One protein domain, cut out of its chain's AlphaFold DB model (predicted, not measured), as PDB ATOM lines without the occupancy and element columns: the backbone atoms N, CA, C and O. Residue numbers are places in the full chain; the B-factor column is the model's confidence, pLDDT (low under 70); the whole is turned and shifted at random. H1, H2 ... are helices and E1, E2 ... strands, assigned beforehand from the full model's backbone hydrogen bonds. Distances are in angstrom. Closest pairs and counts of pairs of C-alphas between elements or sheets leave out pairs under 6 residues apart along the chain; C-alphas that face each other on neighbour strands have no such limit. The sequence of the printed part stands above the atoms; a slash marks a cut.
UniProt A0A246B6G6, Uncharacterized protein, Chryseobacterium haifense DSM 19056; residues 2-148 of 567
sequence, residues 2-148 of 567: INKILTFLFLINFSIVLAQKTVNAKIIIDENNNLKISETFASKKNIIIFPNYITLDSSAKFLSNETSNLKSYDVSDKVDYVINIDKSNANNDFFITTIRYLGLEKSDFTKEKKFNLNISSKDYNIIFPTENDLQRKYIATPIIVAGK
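This is residues 2 to 148 of the 567 residues of an uncharacterized protein of Chryseobacterium haifense DSM 19056 (UniProt A0A246B6G6). Picture a compact body of strands and loops, 42 by 29 by 23 A, with a lone helix, H1, sticking out from it on a thin stalk. The body is built on one twisted sheet of four strands; the long link of residues 97 to 112 threads through the middle of the body on one side of this sheet, and two small three-stranded sheets lie at opposite ends of the body, E3 E5 E4 at one and E7 E10 E9 at the other. The printed part has 147 residues, with one named helix followed by ten named strands, H1 and then E1 to E10; the large sheet has the order E6, E2, E1, E8 and is mixed, and the two small ones are antiparallel. The class is mostly strand, though only 67 residues, under half, are in named elements. The whole is only just compact, close to loose, with a radius of gyration of the C-alphas of 17.5 A, and it spans 68 by 33 by 23 A, the free arm of residues 2 to 16 making its length.

Start at H1, residues 2 to 13, which stands free, and in which every O i to N i+4 pair is within hydrogen-bond range. Go on to E1, residues 22 to 29, and E2, residues 35 to 40, a hairpin at 155 degrees; look for N 28 and O 36, 2.9 A apart. On the other side of E1 is E8, residues 113 to 121, parallel to it at 16 degrees, with N 27 and O 118 at 2.8 A. E6, residues 78 to 83, is the antiparallel neighbour of E2 at 162 degrees, with N 37 and O 81 at 2.9 A, and is an edge strand, as E8 is. Next find E3, residues 46 to 51, and E5, residues 70 to 75, antiparallel at 145 degrees, with N 50 and O 71 at 2.8 A. E4, residues 61 to 65, forms a hairpin with E5 at 156 degrees, with N 61 and O 74 at 2.8 A. E5 and E6 meet only through their link, while E3 and E6 are apart. In the third sheet, E10, residues 145 to 147, is the inner strand: E7, residues 94 to 96, stands antiparallel to it at 172 degrees, with N 95 and O 146 at 2.8 A, and E9, residues 126 to 128, forms a hairpin with it at 147 degrees, with N 127 and O 145 at 2.8 A. The closest C-alphas of E8 and E9 are those of Ser 120 and Ile 126, 7.0 A apart. Short pairings tie in unnamed stretches: residues 104 to 105 with 48 to 49 of E3, 55 to 56 with 81 to 82 of E6, and 137 to 138 with 113 to 114 of E8.

Find C-alpha 2 at (147.387, 184.495, 38.135); from there H1 runs 16.8 A. E1 begins at C-alpha 22, (109.405, 179.661, 37.804), and is 21.8 A long. E2 measures 15.7 A, E3 15.5 A, E4 12.3 A, E5 15.0 A and E6 16.3 A. After the three residues of E7 comes E8, the longest strand at 24.3 A; E9 and E10 have three residues each, and E10 ends at C-alpha 147, (84.898, 171.484, 45.066).

The C-alphas farthest apart are those of Ile 2 and Asn 92, at 68.6 A. Without residues 2 to 16 the body spans 42 by 29 by 23 A. The printed part has no cut. The links E7 to E8 and E9 to E10 are long, with 16 residues each. The mean pLDDT of the printed part is 81.5; it is under 70 in residues 2 to 20 and 43 to 46.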
ATOM      1  N   ILE A   2     148.258 184.687  36.952       45.44
ATOM      2  CA  ILE A   2     147.387 184.495  38.135       45.44
ATOM      3  C   ILE A   2     145.998 185.162  38.006       45.44
ATOM      4  O   ILE A   2     144.995 184.535  38.336       45.44
ATOM      5  N   ASN A   3     145.897 186.360  37.414       45.06
ATOM      6  CA  ASN A   3     144.596 187.029  37.249       45.06
ATOM      7  C   ASN A   3     143.630 186.292  36.310       45.06
ATOM      8  O   ASN A   3     142.444 186.268  36.604       45.06
ATOM      9  N   LYS A   4     144.108 185.629  35.244       43.84
ATOM     10  CA  LYS A   4     143.234 184.880  34.318       43.84
ATOM     11  C   LYS A   4     142.653 183.612  34.953       43.84
ATOM     12  O   LYS A   4     141.525 183.260  34.642       43.84
ATOM     13  N   ILE A   5     143.389 182.960  35.860       50.88
ATOM     14  CA  ILE A   5     142.927 181.759  36.579       50.88
ATOM     15  C   ILE A   5     141.869 182.131  37.629       50.88
ATOM     16  O   ILE A   5     140.867 181.435  37.749       50.88
ATOM     17  N   LEU A   6     142.027 183.269  38.314       43.31
ATOM     18  CA  LEU A   6     141.023 183.795  39.248       43.31
ATOM     19  C   LEU A   6     139.740 184.252  38.543       43.31
ATOM     20  O   LEU A   6     138.655 183.974  39.047       43.31
ATOM     21  N   THR A   7     139.829 184.874  37.360       48.44
ATOM     22  CA  THR A   7     138.625 185.199  36.571       48.44
ATOM     23  C   THR A   7     137.944 183.938  36.044       48.44
ATOM     24  O   THR A   7     136.723 183.885  36.030       48.44
ATOM     25  N   PHE A   8     138.707 182.907  35.663       41.28
ATOM     26  CA  PHE A   8     138.156 181.629  35.201       41.28
ATOM     27  C   PHE A   8     137.516 180.825  36.347       41.28
ATOM     28  O   PHE A   8     136.469 180.229  36.146       41.28
ATOM     29  N   LEU A   9     138.064 180.878  37.568       44.62
ATOM     30  CA  LEU A   9     137.442 180.305  38.772       44.62
ATOM     31  C   LEU A   9     136.186 181.079  39.208       44.62
ATOM     32  O   LEU A   9     135.206 180.459  39.616       44.62
ATOM     33  N   PHE A  10     136.169 182.409  39.056       40.09
ATOM     34  CA  PHE A  10     134.953 183.206  39.245       40.09
ATOM     35  C   PHE A  10     133.901 182.915  38.169       40.09
ATOM     36  O   PHE A  10     132.732 182.817  38.512       40.09
ATOM     37  N   LEU A  11     134.302 182.714  36.907       38.72
ATOM     38  CA  LEU A  11     133.412 182.382  35.785       38.72
ATOM     39  C   LEU A  11     132.901 180.931  35.829       38.72
ATOM     40  O   LEU A  11     131.757 180.699  35.456       38.72
ATOM     41  N   ILE A  12     133.685 179.969  36.330       36.69
ATOM     42  CA  ILE A  12     133.248 178.571  36.510       36.69
ATOM     43  C   ILE A  12     132.309 178.435  37.718       36.69
ATOM     44  O   ILE A  12     131.336 177.689  37.628       36.69
ATOM     45  N   ASN A  13     132.501 179.208  38.794       33.00
ATOM     46  CA  ASN A  13     131.494 179.325  39.863       33.00
ATOM     47  C   ASN A  13     130.293 180.206  39.464       33.00
ATOM     48  O   ASN A  13     129.244 180.134  40.096       33.00
ATOM     49  N   PHE A  14     130.418 180.981  38.380       33.19
ATOM     50  CA  PHE A  14     129.321 181.611  37.639       33.19
ATOM     51  C   PHE A  14     128.787 180.724  36.506       33.19
ATOM     52  O   PHE A  14     128.117 181.232  35.604       33.19
ATOM     53  N   SER A  15     129.016 179.403  36.553       33.78
ATOM     54  CA  SER A  15     128.139 178.446  35.871       33.78
ATOM     55  C   SER A  15     126.770 178.570  36.520       33.78
ATOM     56  O   SER A  15     126.457 177.904  37.498       33.78
ATOM     57  N   ILE A  16     126.045 179.551  36.006       42.28
ATOM     58  CA  ILE A  16     124.671 179.944  36.213       42.28
ATOM     59  C   ILE A  16     123.867 178.765  36.780       42.28
ATOM     60  O   ILE A  16     123.264 177.994  36.038       42.28
ATOM     61  N   VAL A  17     123.827 178.647  38.111       42.03
ATOM     62  CA  VAL A  17     122.679 178.047  38.785       42.03
ATOM     63  C   VAL A  17     121.584 179.080  38.568       42.03
ATOM     64  O   VAL A  17     121.438 180.042  39.325       42.03
ATOM     65  N   LEU A  18     120.939 178.994  37.403       47.97
ATOM     66  CA  LEU A  18     119.753 179.772  37.089       47.97
ATOM     67  C   LEU A  18     118.757 179.366  38.158       47.97
ATOM     68  O   LEU A  18     118.220 178.271  38.087       47.97
ATOM     69  N   ALA A  19     118.585 180.223  39.163       55.19
ATOM     70  CA  ALA A  19     117.641 179.949  40.226       55.19
ATOM     71  C   ALA A  19     116.288 179.555  39.612       55.19
ATOM     72  O   ALA A  19     115.873 180.186  38.627       55.19
ATOM     73  N   GLN A  20     115.602 178.562  40.181       66.31
ATOM     74  CA  GLN A  20     114.255 178.146  39.800       66.31
ATOM     75  C   GLN A  20     113.271 179.282  40.096       66.31
ATOM     76  O   GLN A  20     112.538 179.293  41.083       66.31
ATOM     77  N   LYS A  21     113.265 180.294  39.231       77.94
ATOM     78  CA  LYS A  21     112.402 181.471  39.362       77.94
ATOM     79  C   LYS A  21     110.950 181.134  39.050       77.94
ATOM     80  O   LYS A  21     110.061 181.822  39.549       77.94
ATOM     81  N   THR A  22     110.728 180.093  38.247       84.88
ATOM     82  CA  THR A  22     109.405 179.661  37.804       84.88
ATOM     83  C   THR A  22     109.273 178.146  37.897       84.88
ATOM     84  O   THR A  22     110.136 177.422  37.407       84.88
ATOM     85  N   VAL A  23     108.170 177.682  38.477       88.75
ATOM     86  CA  VAL A  23     107.759 176.273  38.514       88.75
ATOM     87  C   VAL A  23     106.636 176.085  37.498       88.75
ATOM     88  O   VAL A  23     105.635 176.796  37.574       88.75
ATOM     89  N   ASN A  24     106.794 175.162  36.546       92.69
ATOM     90  CA  ASN A  24     105.789 174.892  35.515       92.69
ATOM     91  C   ASN A  24     105.281 173.460  35.658       92.69
ATOM     92  O   ASN A  24     106.056 172.517  35.493       92.69
ATOM     93  N   ALA A  25     103.985 173.295  35.914       94.88
ATOM     94  CA  ALA A  25     103.391 171.970  36.030       94.88
ATOM     95  C   ALA A  25     101.957 171.926  35.498       94.88
ATOM     96  O   ALA A  25     101.182 172.876  35.638       94.88
ATOM     97  N   LYS A  26     101.594 170.780  34.924       97.12
ATOM     98  CA  LYS A  26     100.206 170.399  34.665       97.12
ATOM     99  C   LYS A  26      99.781 169.381  35.714       97.12
ATOM    100  O   LYS A  26     100.477 168.395  35.928       97.12
ATOM    101  N   ILE A  27      98.643 169.625  36.350       96.81
ATOM    102  CA  ILE A  27      98.130 168.830  37.461       96.81
ATOM    103  C   ILE A  27      96.696 168.417  37.133       96.81
ATOM    104  O   ILE A  27      95.849 169.252  36.805       96.81
ATOM    105  N   ILE A  28      96.421 167.120  37.212       96.81
ATOM    106  CA  ILE A  28      95.082 166.559  37.035       96.81
ATOM    107  C   ILE A  28      94.690 165.870  38.339       96.81
ATOM    108  O   ILE A  28      95.371 164.936  38.762       96.81
ATOM    109  N   ILE A  29      93.597 166.328  38.952       94.81
ATOM    110  CA  ILE A  29      92.930 165.606  40.041       94.81
ATOM    111  C   ILE A  29      92.090 164.513  39.381       94.81
ATOM    112  O   ILE A  29      91.148 164.825  38.642       94.81
ATOM    113  N   ASP A  30      92.480 163.259  39.586       91.38
ATOM    114  CA  ASP A  30      91.781 162.114  39.006       91.38
ATOM    115  C   ASP A  30      90.536 161.708  39.809       91.38
ATOM    116  O   ASP A  30      90.292 162.201  40.911       91.38
ATOM    117  N   GLU A  31      89.768 160.777  39.250       88.88
ATOM    118  CA  GLU A  31      88.536 160.221  39.824       88.88
ATOM    119  C   GLU A  31      88.710 159.549  41.201       88.88
ATOM    120  O   GLU A  31      87.736 159.275  41.898       88.88
ATOM    121  N   ASN A  32      89.953 159.273  41.610       88.06
ATOM    122  CA  ASN A  32      90.287 158.695  42.908       88.06
ATOM    123  C   ASN A  32      90.858 159.735  43.883       88.06
ATOM    124  O   ASN A  32      91.342 159.353  44.954       88.06
ATOM    125  N   ASN A  33      90.786 161.025  43.535       88.75
ATOM    126  CA  ASN A  33      91.368 162.146  44.268       88.75
ATOM    127  C   ASN A  33      92.905 162.082  44.382       88.75
ATOM    128  O   ASN A  33      93.477 162.610  45.336       88.75
ATOM    129  N   ASN A  34      93.594 161.453  43.428       90.12
ATOM    130  CA  ASN A  34      95.053 161.517  43.331       90.12
ATOM    131  C   ASN A  34      95.482 162.673  42.422       90.12
ATOM    132  O   ASN A  34      94.729 163.107  41.547       90.12
ATOM    133  N   LEU A  35      96.725 163.136  42.582       92.75
ATOM    134  CA  LEU A  35      97.323 164.094  41.649       92.75
ATOM    135  C   LEU A  35      98.181 163.366  40.625       92.75
ATOM    136  O   LEU A  35      99.181 162.745  40.985       92.75
ATOM    137  N   LYS A  36      97.826 163.509  39.350       94.12
ATOM    138  CA  LYS A  36      98.694 163.186  38.213       94.12
ATOM    139  C   LYS A  36      99.406 164.465  37.797       94.12
ATOM    140  O   LYS A  36      98.743 165.434  37.417       94.12
ATOM    141  N   ILE A  37     100.729 164.483  37.909       94.56
ATOM    142  CA  ILE A  37     101.536 165.690  37.739       94.56
ATOM    143  C   ILE A  37     102.535 165.480  36.610       94.56
ATOM    144  O   ILE A  37     103.244 164.480  36.580       94.56
ATOM    145  N   SER A  38     102.584 166.455  35.710       93.88
ATOM    146  CA  SER A  38     103.612 166.607  34.686       93.88
ATOM    147  C   SER A  38     104.365 167.901  34.957       93.88
ATOM    148  O   SER A  38     103.818 168.983  34.728       93.88
ATOM    149  N   GLU A  39     105.598 167.805  35.441       92.06
ATOM    150  CA  GLU A  39     106.431 168.960  35.784       92.06
ATOM    151  C   GLU A  39     107.554 169.152  34.758       92.06
ATOM    152  O   GLU A  39     108.096 168.187  34.216       92.06
ATOM    153  N   THR A  40     107.864 170.411  34.439       89.44
ATOM    154  CA  THR A  40     108.914 170.781  33.479       89.44
ATOM    155  C   THR A  40     109.953 171.678  34.138       89.44
ATOM    156  O   THR A  40     109.623 172.718  34.715       89.44
ATOM    157  N   PHE A  41     111.218 171.301  33.988       84.06
ATOM    158  CA  PHE A  41     112.380 171.977  34.546       84.06
ATOM    159  C   PHE A  41     113.231 172.612  33.437       84.06
ATOM    160  O   PHE A  41     113.261 172.146  32.300       84.06
ATOM    161  N   ALA A  42     113.924 173.708  33.752       71.38
ATOM    162  CA  ALA A  42     114.605 174.531  32.744       71.38
ATOM    163  C   ALA A  42     115.950 173.957  32.248       71.38
ATOM    164  O   ALA A  42     116.433 174.366  31.192       71.38
ATOM    165  N   SER A  43     116.573 173.038  32.994       66.12
ATOM    166  CA  SER A  43     117.887 172.454  32.675       66.12
ATOM    167  C   SER A  43     117.812 170.935  32.470       66.12
ATOM    168  O   SER A  43     116.906 170.274  32.967       66.12
ATOM    169  N   LYS A  44     118.781 170.376  31.726       57.22
ATOM    170  CA  LYS A  44     118.863 168.941  31.372       57.22
ATOM    171  C   LYS A  44     119.274 168.019  32.530       57.22
ATOM    172  O   LYS A  44     119.175 166.806  32.377       57.22
ATOM    173  N   LYS A  45     119.778 168.574  33.637       60.38
ATOM    174  CA  LYS A  45     120.055 167.863  34.894       60.38
ATOM    175  C   LYS A  45     119.766 168.794  36.055       60.38
ATOM    176  O   LYS A  45     120.434 169.823  36.179       60.38
ATOM    177  N   ASN A  46     118.802 168.432  36.891       68.94
ATOM    178  CA  ASN A  46     118.442 169.211  38.070       68.94
ATOM    179  C   ASN A  46     118.450 168.309  39.296       68.94
ATOM    180  O   ASN A  46     117.884 167.220  39.271       68.94
ATOM    181  N   ILE A  47     119.061 168.789  40.382       82.38
ATOM    182  CA  ILE A  47     118.919 168.166  41.698       82.38
ATOM    183  C   ILE A  47     117.620 168.696  42.300       82.38
ATOM    184  O   ILE A  47     117.576 169.803  42.851       82.38
ATOM    185  N   ILE A  48     116.560 167.907  42.164       85.88
ATOM    186  CA  ILE A  48     115.212 168.255  42.607       85.88
ATOM    187  C   ILE A  48     114.892 167.525  43.904       85.88
ATOM    188  O   ILE A  48     115.130 166.326  44.039       85.88
ATOM    189  N   ILE A  49     114.337 168.261  44.861       82.44
ATOM    190  CA  ILE A  49     113.788 167.724  46.096       82.44
ATOM    191  C   ILE A  49     112.316 167.402  45.872       82.44
ATOM    192  O   ILE A  49     111.506 168.300  45.636       82.44
ATOM    193  N   PHE A  50     111.978 166.128  46.033       87.38
ATOM    194  CA  PHE A  50     110.610 165.640  46.090       87.38
ATOM    195  C   PHE A  50     110.265 165.164  47.508       87.38
ATOM    196  O   PHE A  50     111.120 164.632  48.227       87.38
ATOM    197  N   PRO A  51     109.003 165.313  47.927       83.81
ATOM    198  CA  PRO A  51     108.473 164.582  49.067       83.81
ATOM    199  C   PRO A  51     108.630 163.061  48.940       83.81
ATOM    200  O   PRO A  51     108.535 162.490  47.855       83.81
ATOM    201  N   ASN A  52     108.853 162.387  50.068       82.94
ATOM    202  CA  ASN A  52     109.185 160.959  50.118       82.94
ATOM    203  C   ASN A  52     108.055 160.000  49.685       82.94
ATOM    204  O   ASN A  52     108.348 158.842  49.390       82.94
ATOM    205  N   TYR A  53     106.804 160.467  49.661       81.00
ATOM    206  CA  TYR A  53     105.602 159.703  49.302       81.00
ATOM    207  C   TYR A  53     105.263 159.759  47.808       81.00
ATOM    208  O   TYR A  53     104.244 159.212  47.386       81.00
ATOM    209  N   ILE A  54     106.075 160.449  47.007       84.44
ATOM    210  CA  ILE A  54     105.872 160.547  45.564       84.44
ATOM    211  C   ILE A  54     106.449 159.312  44.877       84.44
ATOM    212  O   ILE A  54     107.584 158.910  45.144       84.44
ATOM    213  N   THR A  55     105.679 158.751  43.947       82.31
ATOM    214  CA  THR A  55     106.148 157.683  43.062       82.31
ATOM    215  C   THR A  55     106.619 158.297  41.750       82.31
ATOM    216  O   THR A  55     105.800 158.690  40.920       82.31
ATOM    217  N   LEU A  56     107.940 158.395  41.589       82.06
ATOM    218  CA  LEU A  56     108.592 158.873  40.367       82.06
ATOM    219  C   LEU A  56     108.770 157.722  39.367       82.06
ATOM    220  O   LEU A  56     108.901 156.562  39.764       82.06
ATOM    221  N   ASP A  57     108.787 158.048  38.076       76.50
ATOM    222  CA  ASP A  57     109.104 157.087  37.021       76.50
ATOM    223  C   ASP A  57     110.610 156.721  36.991       76.50
ATOM    224  O   ASP A  57     111.427 157.208  37.778       76.50
ATOM    225  N   SER A  58     110.997 155.831  36.070       70.56
ATOM    226  CA  SER A  58     112.378 155.349  35.935       70.56
ATOM    227  C   SER A  58     113.371 156.391  35.406       70.56
ATOM    228  O   SER A  58     114.571 156.108  35.372       70.56
ATOM    229  N   SER A  59     112.909 157.579  34.998       74.06
ATOM    230  CA  SER A  59     113.780 158.665  34.535       74.06
ATOM    231  C   SER A  59     114.459 159.412  35.690       74.06
ATOM    232  O   SER A  59     115.487 160.061  35.482       74.06
ATOM    233  N   ALA A  60     113.943 159.277  36.917       84.50
ATOM    234  CA  ALA A  60     114.496 159.905  38.109       84.50
ATOM    235  C   ALA A  60     115.549 159.019  38.798       84.50
ATOM    236  O   ALA A  60     115.267 157.916  39.273       84.50
ATOM    237  N   LYS A  61     116.773 159.533  38.946       88.44
ATOM    238  CA  LYS A  61     117.847 158.861  39.684       88.44
ATOM    239  C   LYS A  61     117.909 159.375  41.119       88.44
ATOM    240  O   LYS A  61     118.266 160.523  41.357       88.44
ATOM    241  N   PHE A  62     117.613 158.512  42.090       90.31
ATOM    242  CA  PHE A  62     117.762 158.841  43.510       90.31
ATOM    243  C   PHE A  62     119.213 159.208  43.857       90.31
ATOM    244  O   PHE A  62     120.148 158.522  43.439       90.31
ATOM    245  N   LEU A  63     119.383 160.276  44.641       89.69
ATOM    246  CA  LEU A  63     120.692 160.747  45.100       89.69
ATOM    247  C   LEU A  63     120.863 160.573  46.611       89.69
ATOM    248  O   LEU A  63     121.815 159.933  47.051       89.69
ATOM    249  N   SER A  64     119.950 161.137  47.403       89.06
ATOM    250  CA  SER A  64     120.052 161.155  48.864       89.06
ATOM    251  C   SER A  64     118.714 161.417  49.545       89.06
ATOM    252  O   SER A  64     117.799 162.015  48.974       89.06
ATOM    253  N   ASN A  65     118.613 160.987  50.804       87.81
ATOM    254  CA  ASN A  65     117.582 161.469  51.715       87.81
ATOM    255  C   ASN A  65     118.054 162.815  52.282       87.81
ATOM    256  O   ASN A  65     119.101 162.869  52.923       87.81
ATOM    257  N   GLU A  66     117.299 163.884  52.043       84.12
ATOM    258  CA  GLU A  66     117.596 165.218  52.588       84.12
ATOM    259  C   GLU A  66     117.088 165.342  54.025       84.12
ATOM    260  O   GLU A  66     117.731 165.927  54.890       84.12
ATOM    261  N   THR A  67     115.915 164.763  54.279       81.69
ATOM    262  CA  THR A  67     115.314 164.617  55.608       81.69
ATOM    263  C   THR A  67     114.548 163.294  55.658       81.69
ATOM    264  O   THR A  67     114.499 162.558  54.672       81.69
ATOM    265  N   SER A  68     113.881 163.001  56.777       80.00
ATOM    266  CA  SER A  68     112.926 161.885  56.852       80.00
ATOM    267  C   SER A  68     111.794 161.988  55.818       80.00
ATOM    268  O   SER A  68     111.272 160.961  55.382       80.00
ATOM    269  N   ASN A  69     111.448 163.207  55.383       82.88
ATOM    270  CA  ASN A  69     110.281 163.484  54.541       82.88
ATOM    271  C   ASN A  69     110.614 163.965  53.125       82.88
ATOM    272  O   ASN A  69     109.715 164.079  52.293       82.88
ATOM    273  N   LEU A  70     111.884 164.242  52.835       87.56
ATOM    274  CA  LEU A  70     112.328 164.823  51.571       87.56
ATOM    275  C   LEU A  70     113.490 164.018  50.998       87.56
ATOM    276  O   LEU A  70     114.443 163.685  51.704       87.56
ATOM    277  N   LYS A  71     113.420 163.747  49.699       89.88
ATOM    278  CA  LYS A  71     114.428 163.014  48.935       89.88
ATOM    279  C   LYS A  71     114.865 163.847  47.743       89.88
ATOM    280  O   LYS A  71     114.042 164.497  47.106       89.88
ATOM    281  N   SER A  72     116.152 163.814  47.433       91.06
ATOM    282  CA  SER A  72     116.702 164.475  46.255       91.06
ATOM    283  C   SER A  72     116.934 163.477  45.127       91.06
ATOM    284  O   SER A  72     117.482 162.391  45.357       91.06
ATOM    285  N   TYR A  73     116.602 163.886  43.912       90.38
ATOM    286  CA  TYR A  73     116.757 163.109  42.690       90.38
ATOM    287  C   TYR A  73     117.469 163.947  41.623       90.38
ATOM    288  O   TYR A  73     117.292 165.162  41.575       90.38
ATOM    289  N   ASP A  74     118.266 163.294  40.779       89.12
ATOM    290  CA  ASP A  74     118.679 163.824  39.476       89.12
ATOM    291  C   ASP A  74     117.592 163.436  38.473       89.12
ATOM    292  O   ASP A  74     117.286 162.248  38.322       89.12
ATOM    293  N   VAL A  75     116.965 164.430  37.853       86.12
ATOM    294  CA  VAL A  75     115.826 164.229  36.952       86.12
ATOM    295  C   VAL A  75     116.057 164.866  35.587       86.12
ATOM    296  O   VAL A  75     116.820 165.829  35.451       86.12
ATOM    297  N   SER A  76     115.363 164.329  34.583       82.56
ATOM    298  CA  SER A  76     115.249 164.926  33.254       82.56
ATOM    299  C   SER A  76     114.524 166.276  33.277       82.56
ATOM    300  O   SER A  76     113.978 166.725  34.285       82.56
ATOM    301  N   ASP A  77     114.516 166.936  32.123       83.75
ATOM    302  CA  ASP A  77     113.810 168.192  31.862       83.75
ATOM    303  C   ASP A  77     112.287 168.086  32.031       83.75
ATOM    304  O   ASP A  77     111.628 169.081  32.330       83.75
ATOM    305  N   LYS A  78     111.723 166.885  31.893       87.19
ATOM    306  CA  LYS A  78     110.325 166.594  32.201       87.19
ATOM    307  C   LYS A  78     110.213 165.343  33.064       87.19
ATOM    308  O   LYS A  78     110.910 164.363  32.803       87.19
ATOM    309  N   VAL A  79     109.316 165.382  34.048       88.94
ATOM    310  CA  VAL A  79     108.989 164.238  34.907       88.94
ATOM    311  C   VAL A  79     107.479 164.131  35.057       88.94
ATOM    312  O   VAL A  79     106.810 165.120  35.368       88.94
ATOM    313  N   ASP A  80     106.959 162.923  34.858       90.69
ATOM    314  CA  ASP A  80     105.563 162.583  35.108       90.69
ATOM    315  C   ASP A  80     105.485 161.686  36.356       90.69
ATOM    316  O   ASP A  80     106.232 160.715  36.491       90.69
ATOM    317  N   TYR A  81     104.606 162.015  37.301       91.56
ATOM    318  CA  TYR A  81     104.485 161.266  38.553       91.56
ATOM    319  C   TYR A  81     103.092 161.371  39.175       91.56
ATOM    320  O   TYR A  81     102.272 162.217  38.807       91.56
ATOM    321  N   VAL A  82     102.819 160.475  40.126       89.69
ATOM    322  CA  VAL A  82     101.533 160.402  40.827       89.69
ATOM    323  C   VAL A  82     101.732 160.574  42.324       89.69
ATOM    324  O   VAL A  82     102.673 160.035  42.913       89.69
ATOM    325  N   ILE A  83     100.813 161.315  42.938       88.88
ATOM    326  CA  ILE A  83     100.731 161.482  44.385       88.88
ATOM    327  C   ILE A  83      99.394 160.959  44.870       88.88
ATOM    328  O   ILE A  83      98.338 161.487  44.514       88.88
ATOM    329  N   ASN A  84      99.473 159.960  45.740       83.31
ATOM    330  CA  ASN A  84      98.328 159.486  46.493       83.31
ATOM    331  C   ASN A  84      98.104 160.438  47.664       83.31
ATOM    332  O   ASN A  84      98.931 160.516  48.574       83.31
ATOM    333  N   ILE A  85      97.011 161.192  47.618       78.12
ATOM    334  CA  ILE A  85      96.679 162.135  48.683       78.12
ATOM    335  C   ILE A  85      95.958 161.408  49.807       78.12
ATOM    336  O   ILE A  85      95.219 160.447  49.591       78.12
ATOM    337  N   ASP A  86      96.171 161.899  51.025       71.12
ATOM    338  CA  ASP A  86      95.373 161.492  52.165       71.12
ATOM    339  C   ASP A  86      93.890 161.815  51.924       71.12
ATOM    340  O   ASP A  86      93.464 162.975  51.892       71.12
ATOM    341  N   LYS A  87      93.089 160.755  51.793       73.50
ATOM    342  CA  LYS A  87      91.643 160.837  51.571       73.50
ATOM    343  C   LYS A  87      90.904 161.514  52.729       73.50
ATOM    344  O   LYS A  87      89.742 161.863  52.570       73.50
ATOM    345  N   SER A  88      91.547 161.749  53.875       71.50
ATOM    346  CA  SER A  88      90.953 162.502  54.984       71.50
ATOM    347  C   SER A  88      90.583 163.950  54.616       71.50
ATOM    348  O   SER A  88      89.683 164.508  55.244       71.50
ATOM    349  N   ASN A  89      91.210 164.535  53.587       75.06
ATOM    350  CA  ASN A  89      90.947 165.900  53.101       75.06
ATOM    351  C   ASN A  89      90.310 165.930  51.701       75.06
ATOM    352  O   ASN A  89      90.387 166.940  50.996       75.06
ATOM    353  N   ALA A  90      89.677 164.826  51.295       80.56
ATOM    354  CA  ALA A  90      88.945 164.740  50.042       80.56
ATOM    355  C   ALA A  90      87.697 163.855  50.174       80.56
ATOM    356  O   ALA A  90      87.733 162.762  50.731       80.56
ATOM    357  N   ASN A  91      86.579 164.310  49.627       82.12
ATOM    358  CA  ASN A  91      85.352 163.534  49.475       82.12
ATOM    359  C   ASN A  91      84.599 164.020  48.233       82.12
ATOM    360  O   ASN A  91      85.063 164.911  47.535       82.12
ATOM    361  N   ASN A  92      83.407 163.480  47.991       83.56
ATOM    362  CA  ASN A  92      82.601 163.828  46.818       83.56
ATOM    363  C   ASN A  92      82.253 165.330  46.696       83.56
ATOM    364  O   ASN A  92      81.831 165.765  45.628       83.56
ATOM    365  N   ASP A  93      82.395 166.123  47.763       86.25
ATOM    366  CA  ASP A  93      82.060 167.549  47.775       86.25
ATOM    367  C   ASP A  93      83.279 168.466  47.610       86.25
ATOM    368  O   ASP A  93      83.141 169.577  47.080       86.25
ATOM    369  N   PHE A  94      84.455 168.037  48.076       92.44
ATOM    370  CA  PHE A  94      85.672 168.843  48.025       92.44
ATOM    371  C   PHE A  94      86.958 168.021  48.032       92.44
ATOM    372  O   PHE A  94      87.005 166.883  48.485       92.44
ATOM    373  N   PHE A  95      88.033 168.682  47.624       93.38
ATOM    374  CA  PHE A  95      89.398 168.198  47.620       93.38
ATOM    375  C   PHE A  95      90.338 169.316  48.088       93.38
ATOM    376  O   PHE A  95      90.289 170.428  47.556       93.38
ATOM    377  N   ILE A  96      91.186 169.033  49.080       92.75
ATOM    378  CA  ILE A  96      92.174 169.978  49.617       92.75
ATOM    379  C   ILE A  96      93.527 169.280  49.777       92.75
ATOM    380  O   ILE A  96      93.637 168.259  50.457       92.75
ATOM    381  N   THR A  97      94.591 169.858  49.215       90.38
ATOM    382  CA  THR A  97      95.959 169.377  49.468       90.38
ATOM    383  C   THR A  97      96.527 170.007  50.737       90.38
ATOM    384  O   THR A  97      96.612 171.226  50.830       90.38
ATOM    385  N   THR A  98      97.027 169.206  51.672       78.19
ATOM    386  CA  THR A  98      97.769 169.702  52.853       78.19
ATOM    387  C   THR A  98      99.271 169.422  52.771       78.19
ATOM    388  O   THR A  98     100.046 169.836  53.631       78.19
ATOM    389  N   ILE A  99      99.691 168.727  51.716       80.06
ATOM    390  CA  ILE A  99     101.048 168.235  51.511       80.06
ATOM    391  C   ILE A  99     101.697 168.917  50.304       80.06
ATOM    392  O   ILE A  99     101.016 169.322  49.362       80.06
ATOM    393  N   ARG A 100     103.032 169.030  50.308       87.19
ATOM    394  CA  ARG A 100     103.775 169.523  49.135       87.19
ATOM    395  C   ARG A 100     103.633 168.519  47.992       87.19
ATOM    396  O   ARG A 100     103.693 167.318  48.219       87.19
ATOM    397  N   TYR A 101     103.457 168.978  46.763       90.31
ATOM    398  CA  TYR A 101     103.209 168.061  45.644       90.31
ATOM    399  C   TYR A 101     104.065 168.339  44.404       90.31
ATOM    400  O   TYR A 101     104.033 167.559  43.457       90.31
ATOM    401  N   LEU A 102     104.859 169.411  44.411       91.44
ATOM    402  CA  LEU A 102     105.789 169.738  43.326       91.44
ATOM    403  C   LEU A 102     107.237 169.502  43.747       91.44
ATOM    404  O   LEU A 102     107.578 169.663  44.926       91.44
ATOM    405  N   GLY A 103     108.067 169.126  42.779       89.94
ATOM    406  CA  GLY A 103     109.508 169.042  42.940       89.94
ATOM    407  C   GLY A 103     110.135 170.430  42.902       89.94
ATOM    408  O   GLY A 103     109.855 171.233  42.022       89.94
ATOM    409  N   LEU A 104     111.013 170.739  43.853       89.19
ATOM    410  CA  LEU A 104     111.698 172.036  43.885       89.19
ATOM    411  C   LEU A 104     113.209 171.852  43.802       89.19
ATOM    412  O   LEU A 104     113.760 170.949  44.430       89.19
ATOM    413  N   GLU A 105     113.897 172.727  43.072       86.12
ATOM    414  CA  GLU A 105     115.359 172.715  43.025       86.12
ATOM    415  C   GLU A 105     115.947 172.884  44.428       86.12
ATOM    416  O   GLU A 105     115.587 173.805  45.170       86.12
ATOM    417  N   LYS A 106     116.891 172.007  44.791       82.50
ATOM    418  CA  LYS A 106     117.501 171.979  46.131       82.50
ATOM    419  C   LYS A 106     118.055 173.340  46.554       82.50
ATOM    420  O   LYS A 106     117.876 173.747  47.697       82.50
ATOM    421  N   SER A 107     118.702 174.047  45.626       78.25
ATOM    422  CA  SER A 107     119.347 175.338  45.895       78.25
ATOM    423  C   SER A 107     118.367 176.488  46.181       78.25
ATOM    424  O   SER A 107     118.752 177.494  46.782       78.25
ATOM    425  N   ASP A 108     117.096 176.322  45.808       77.06
ATOM    426  CA  ASP A 108     116.059 177.349  45.914       77.06
ATOM    427  C   ASP A 108     114.849 176.899  46.727       77.06
ATOM    428  O   ASP A 108     113.846 177.607  46.768       77.06
ATOM    429  N   PHE A 109     114.912 175.750  47.402       78.62
ATOM    430  CA  PHE A 109     113.776 175.149  48.107       78.62
ATOM    431  C   PHE A 109     113.027 176.131  49.031       78.62
ATOM    432  O   PHE A 109     111.799 176.102  49.088       78.62
ATOM    433  N   THR A 110     113.749 177.050  49.684       78.06
ATOM    434  CA  THR A 110     113.217 178.059  50.621       78.06
ATOM    435  C   THR A 110     113.033 179.460  50.026       78.06
ATOM    436  O   THR A 110     112.653 180.379  50.747       78.06
ATOM    437  N   LYS A 111     113.286 179.656  48.729       81.62
ATOM    438  CA  LYS A 111     113.137 180.959  48.061       81.62
ATOM    439  C   LYS A 111     111.775 181.106  47.394       81.62
ATOM    440  O   LYS A 111     111.183 180.118  46.958       81.62
ATOM    441  N   GLU A 112     111.322 182.350  47.266       86.69
ATOM    442  CA  GLU A 112     110.115 182.714  46.523       86.69
ATOM    443  C   GLU A 112     110.240 182.401  45.023       86.69
ATOM    444  O   GLU A 112     111.234 182.749  44.379       86.69
ATOM    445  N   LYS A 113     109.194 181.798  44.451       89.12
ATOM    446  CA  LYS A 113     109.103 181.379  43.047       89.12
ATOM    447  C   LYS A 113     107.753 181.770  42.472       89.12
ATOM    448  O   LYS A 113     106.754 181.833  43.188       89.12
ATOM    449  N   LYS A 114     107.703 182.001  41.163       91.88
ATOM    450  CA  LYS A 114     106.439 182.108  40.433       91.88
ATOM    451  C   LYS A 114     105.950 180.705  40.079       91.88
ATOM    452  O   LYS A 114     106.710 179.910  39.536       91.88
ATOM    453  N   PHE A 115     104.689 180.406  40.351       93.12
ATOM    454  CA  PHE A 115     104.090 179.126  39.987       93.12
ATOM    455  C   PHE A 115     103.203 179.325  38.760       93.12
ATOM    456  O   PHE A 115     102.318 180.171  38.757       93.12
ATOM    457  N   ASN A 116     103.466 178.566  37.702       94.25
ATOM    458  CA  ASN A 116     102.668 178.528  36.484       94.25
ATOM    459  C   ASN A 116     102.023 177.143  36.392       94.25
ATOM    460  O   ASN A 116     102.611 176.194  35.865       94.25
ATOM    461  N   LEU A 117     100.853 177.017  37.014       96.06
ATOM    462  CA  LEU A 117     100.175 175.744  37.222       96.06
ATOM    463  C   LEU A 117      98.920 175.675  36.362       96.06
ATOM    464  O   LEU A 117      98.063 176.550  36.441       96.06
ATOM    465  N   ASN A 118      98.793 174.604  35.585       96.31
ATOM    466  CA  ASN A 118      97.550 174.259  34.905       96.31
ATOM    467  C   ASN A 118      96.874 173.120  35.673       96.31
ATOM    468  O   ASN A 118      97.286 171.965  35.550       96.31
ATOM    469  N   ILE A 119      95.876 173.461  36.489       97.00
ATOM    470  CA  ILE A 119      95.179 172.526  37.376       97.00
ATOM    471  C   ILE A 119      93.796 172.237  36.802       97.00
ATOM    472  O   ILE A 119      93.046 173.152  36.471       97.00
ATOM    473  N   SER A 120      93.442 170.958  36.704       96.50
ATOM    474  CA  SER A 120      92.142 170.530  36.186       96.50
ATOM    475  C   SER A 120      91.595 169.320  36.938       96.50
ATOM    476  O   SER A 120      92.345 168.522  37.501       96.50
ATOM    477  N   SER A 121      90.273 169.183  36.933       95.31
ATOM    478  CA  SER A 121      89.552 168.024  37.452       95.31
ATOM    479  C   SER A 121      88.288 167.810  36.625       95.31
ATOM    480  O   SER A 121      87.749 168.763  36.063       95.31
ATOM    481  N   LYS A 122      87.828 166.559  36.539       93.50
ATOM    482  CA  LYS A 122      86.500 166.242  35.992       93.50
ATOM    483  C   LYS A 122      85.396 166.379  37.042       93.50
ATOM    484  O   LYS A 122      84.269 166.701  36.678       93.50
ATOM    485  N   ASP A 123      85.734 166.163  38.312       90.75
ATOM    486  CA  ASP A 123      84.759 166.033  39.399       90.75
ATOM    487  C   ASP A 123      84.578 167.334  40.190       90.75
ATOM    488  O   ASP A 123      83.520 167.567  40.782       90.75
ATOM    489  N   TYR A 124      85.586 168.215  40.174       94.00
ATOM    490  CA  TYR A 124      85.601 169.432  40.981       94.00
ATOM    491  C   TYR A 124      85.902 170.694  40.173       94.00
ATOM    492  O   TYR A 124      86.727 170.703  39.261       94.00
ATOM    493  N   ASN A 125      85.317 171.808  40.615       94.88
ATOM    494  CA  ASN A 125      85.750 173.138  40.198       94.88
ATOM    495  C   ASN A 125      86.973 173.553  41.019       94.88
ATOM    496  O   ASN A 125      86.955 173.430  42.243       94.88
ATOM    497  N   ILE A 126      88.018 174.069  40.368       96.44
ATOM    498  CA  ILE A 126      89.218 174.563  41.056       96.44
ATOM    499  C   ILE A 126      88.926 175.944  41.658       96.44
ATOM    500  O   ILE A 126      88.558 176.874  40.945       96.44
ATOM    501  N   ILE A 127      89.087 176.072  42.976       96.50
ATOM    502  CA  ILE A 127      88.819 177.297  43.750       96.50
ATOM    503  C   ILE A 127      90.109 178.065  44.044       96.50
ATOM    504  O   ILE A 127      90.131 179.300  44.022       96.50
ATOM    505  N   PHE A 128      91.187 177.335  44.324       96.12
ATOM    506  CA  PHE A 128      92.510 177.886  44.585       96.12
ATOM    507  C   PHE A 128      93.598 176.879  44.165       96.12
ATOM    508  O   PHE A 128      93.399 175.678  44.364       96.12
ATOM    509  N   PRO A 129      94.737 177.337  43.621       95.56
ATOM    510  CA  PRO A 129      94.976 178.701  43.153       95.56
ATOM    511  C   PRO A 129      94.262 178.968  41.814       95.56
ATOM    512  O   PRO A 129      94.168 178.086  40.962       95.56
ATOM    513  N   THR A 130      93.760 180.187  41.618       94.19
ATOM    514  CA  THR A 130      93.297 180.697  40.317       94.19
ATOM    515  C   THR A 130      94.446 181.371  39.563       94.19
ATOM    516  O   THR A 130      95.513 181.615  40.124       94.19
ATOM    517  N   GLU A 131      94.226 181.743  38.299       91.56
ATOM    518  CA  GLU A 131      95.216 182.495  37.512       91.56
ATOM    519  C   GLU A 131      95.678 183.785  38.206       91.56
ATOM    520  O   GLU A 131      96.861 184.117  38.155       91.56
ATOM    521  N   ASN A 132      94.772 184.484  38.900       91.38
ATOM    522  CA  ASN A 132      95.108 185.690  39.660       91.38
ATOM    523  C   ASN A 132      95.964 185.375  40.893       91.38
ATOM    524  O   ASN A 132      96.912 186.107  41.168       91.38
ATOM    525  N   ASP A 133      95.685 184.278  41.606       93.00
ATOM    526  CA  ASP A 133      96.512 183.862  42.748       93.00
ATOM    527  C   ASP A 133      97.949 183.555  42.287       93.00
ATOM    528  O   ASP A 133      98.923 184.008  42.890       93.00
ATOM    529  N   LEU A 134      98.090 182.881  41.141       93.25
ATOM    530  CA  LEU A 134      99.373 182.508  40.531       93.25
ATOM    531  C   LEU A 134     100.193 183.695  39.984       93.25
ATOM    532  O   LEU A 134     101.346 183.519  39.578       93.25
ATOM    533  N   GLN A 135      99.650 184.918  39.987       90.31
ATOM    534  CA  GLN A 135     100.443 186.118  39.693       90.31
ATOM    535  C   GLN A 135     101.449 186.426  40.811       90.31
ATOM    536  O   GLN A 135     102.475 187.066  40.552       90.31
ATOM    537  N   ARG A 136     101.183 185.952  42.035       88.12
ATOM    538  CA  ARG A 136     102.061 186.131  43.192       88.12
ATOM    539  C   ARG A 136     103.226 185.145  43.177       88.12
ATOM    540  O   ARG A 136     103.225 184.131  42.480       88.12
ATOM    541  N   LYS A 137     104.248 185.461  43.972       88.94
ATOM    542  CA  LYS A 137     105.333 184.526  44.267       88.94
ATOM    543  C   LYS A 137     105.047 183.804  45.574       88.94
ATOM    544  O   LYS A 137     104.545 184.416  46.510       88.94
ATOM    545  N   TYR A 138     105.428 182.535  45.621       88.94
ATOM    546  CA  TYR A 138     105.245 181.658  46.769       88.94
ATOM    547  C   TYR A 138     106.568 180.991  47.135       88.94
ATOM    548  O   TYR A 138     107.385 180.716  46.253       88.94
ATOM    549  N   ILE A 139     106.798 180.709  48.413       85.06
ATOM    550  CA  ILE A 139     107.949 179.901  48.842       85.06
ATOM    551  C   ILE A 139     107.612 178.416  48.718       85.06
ATOM    552  O   ILE A 139     108.381 177.628  48.154       85.06
ATOM    553  N   ALA A 140     106.459 178.031  49.258       85.56
ATOM    554  CA  ALA A 140     105.931 176.682  49.187       85.56
ATOM    555  C   ALA A 140     105.036 176.491  47.959       85.56
ATOM    556  O   ALA A 140     104.515 177.437  47.374       85.56
ATOM    557  N   THR A 141     104.832 175.232  47.582       89.88
ATOM    558  CA  THR A 141     103.810 174.869  46.602       89.88
ATOM    559  C   THR A 141     102.436 175.375  47.076       89.88
ATOM    560  O   THR A 141     102.050 175.032  48.199       89.88
ATOM    561  N   PRO A 142     101.688 176.150  46.266       92.56
ATOM    562  CA  PRO A 142     100.347 176.600  46.634       92.56
ATOM    563  C   PRO A 142      99.427 175.411  46.924       92.56
ATOM    564  O   PRO A 142      99.423 174.444  46.165       92.56
ATOM    565  N   ILE A 143      98.632 175.474  47.994       93.00
ATOM    566  CA  ILE A 143      97.587 174.467  48.246       93.00
ATOM    567  C   ILE A 143      96.615 174.438  47.062       93.00
ATOM    568  O   ILE A 143      96.320 175.478  46.494       93.00
ATOM    569  N   ILE A 144      96.084 173.268  46.715       95.25
ATOM    570  CA  ILE A 144      94.944 173.131  45.813       95.25
ATOM    571  C   ILE A 144      93.682 172.966  46.653       95.25
ATOM    572  O   ILE A 144      93.621 172.084  47.508       95.25
ATOM    573  N   VAL A 145      92.677 173.796  46.380       96.12
ATOM    574  CA  VAL A 145      91.307 173.642  46.874       96.12
ATOM    575  C   VAL A 145      90.394 173.509  45.670       96.12
ATOM    576  O   VAL A 145      90.381 174.378  44.795       96.12
ATOM    577  N   ALA A 146      89.618 172.436  45.627       95.88
ATOM    578  CA  ALA A 146      88.635 172.192  44.587       95.88
ATOM    579  C   ALA A 146      87.335 171.661  45.197       95.88
ATOM    580  O   ALA A 146      87.357 170.987  46.223       95.88
ATOM    581  N   GLY A 147      86.191 171.980  44.601       95.12
ATOM    582  CA  GLY A 147      84.898 171.484  45.066       95.12
ATOM    583  C   GLY A 147      83.726 172.366  44.674       95.12
ATOM    584  O   GLY A 147      83.861 173.325  43.910       95.12
ATOM    585  N   LYS A 148      82.556 172.055  45.234       93.38
ATOM    586  CA  LYS A 148      81.332 172.849  45.061       93.38
ATOM    587  C   LYS A 148      81.223 173.902  46.161       93.38
ATOM    588  O   LYS A 148      80.486 173.747  47.137       93.38
TER     589      LYS A 148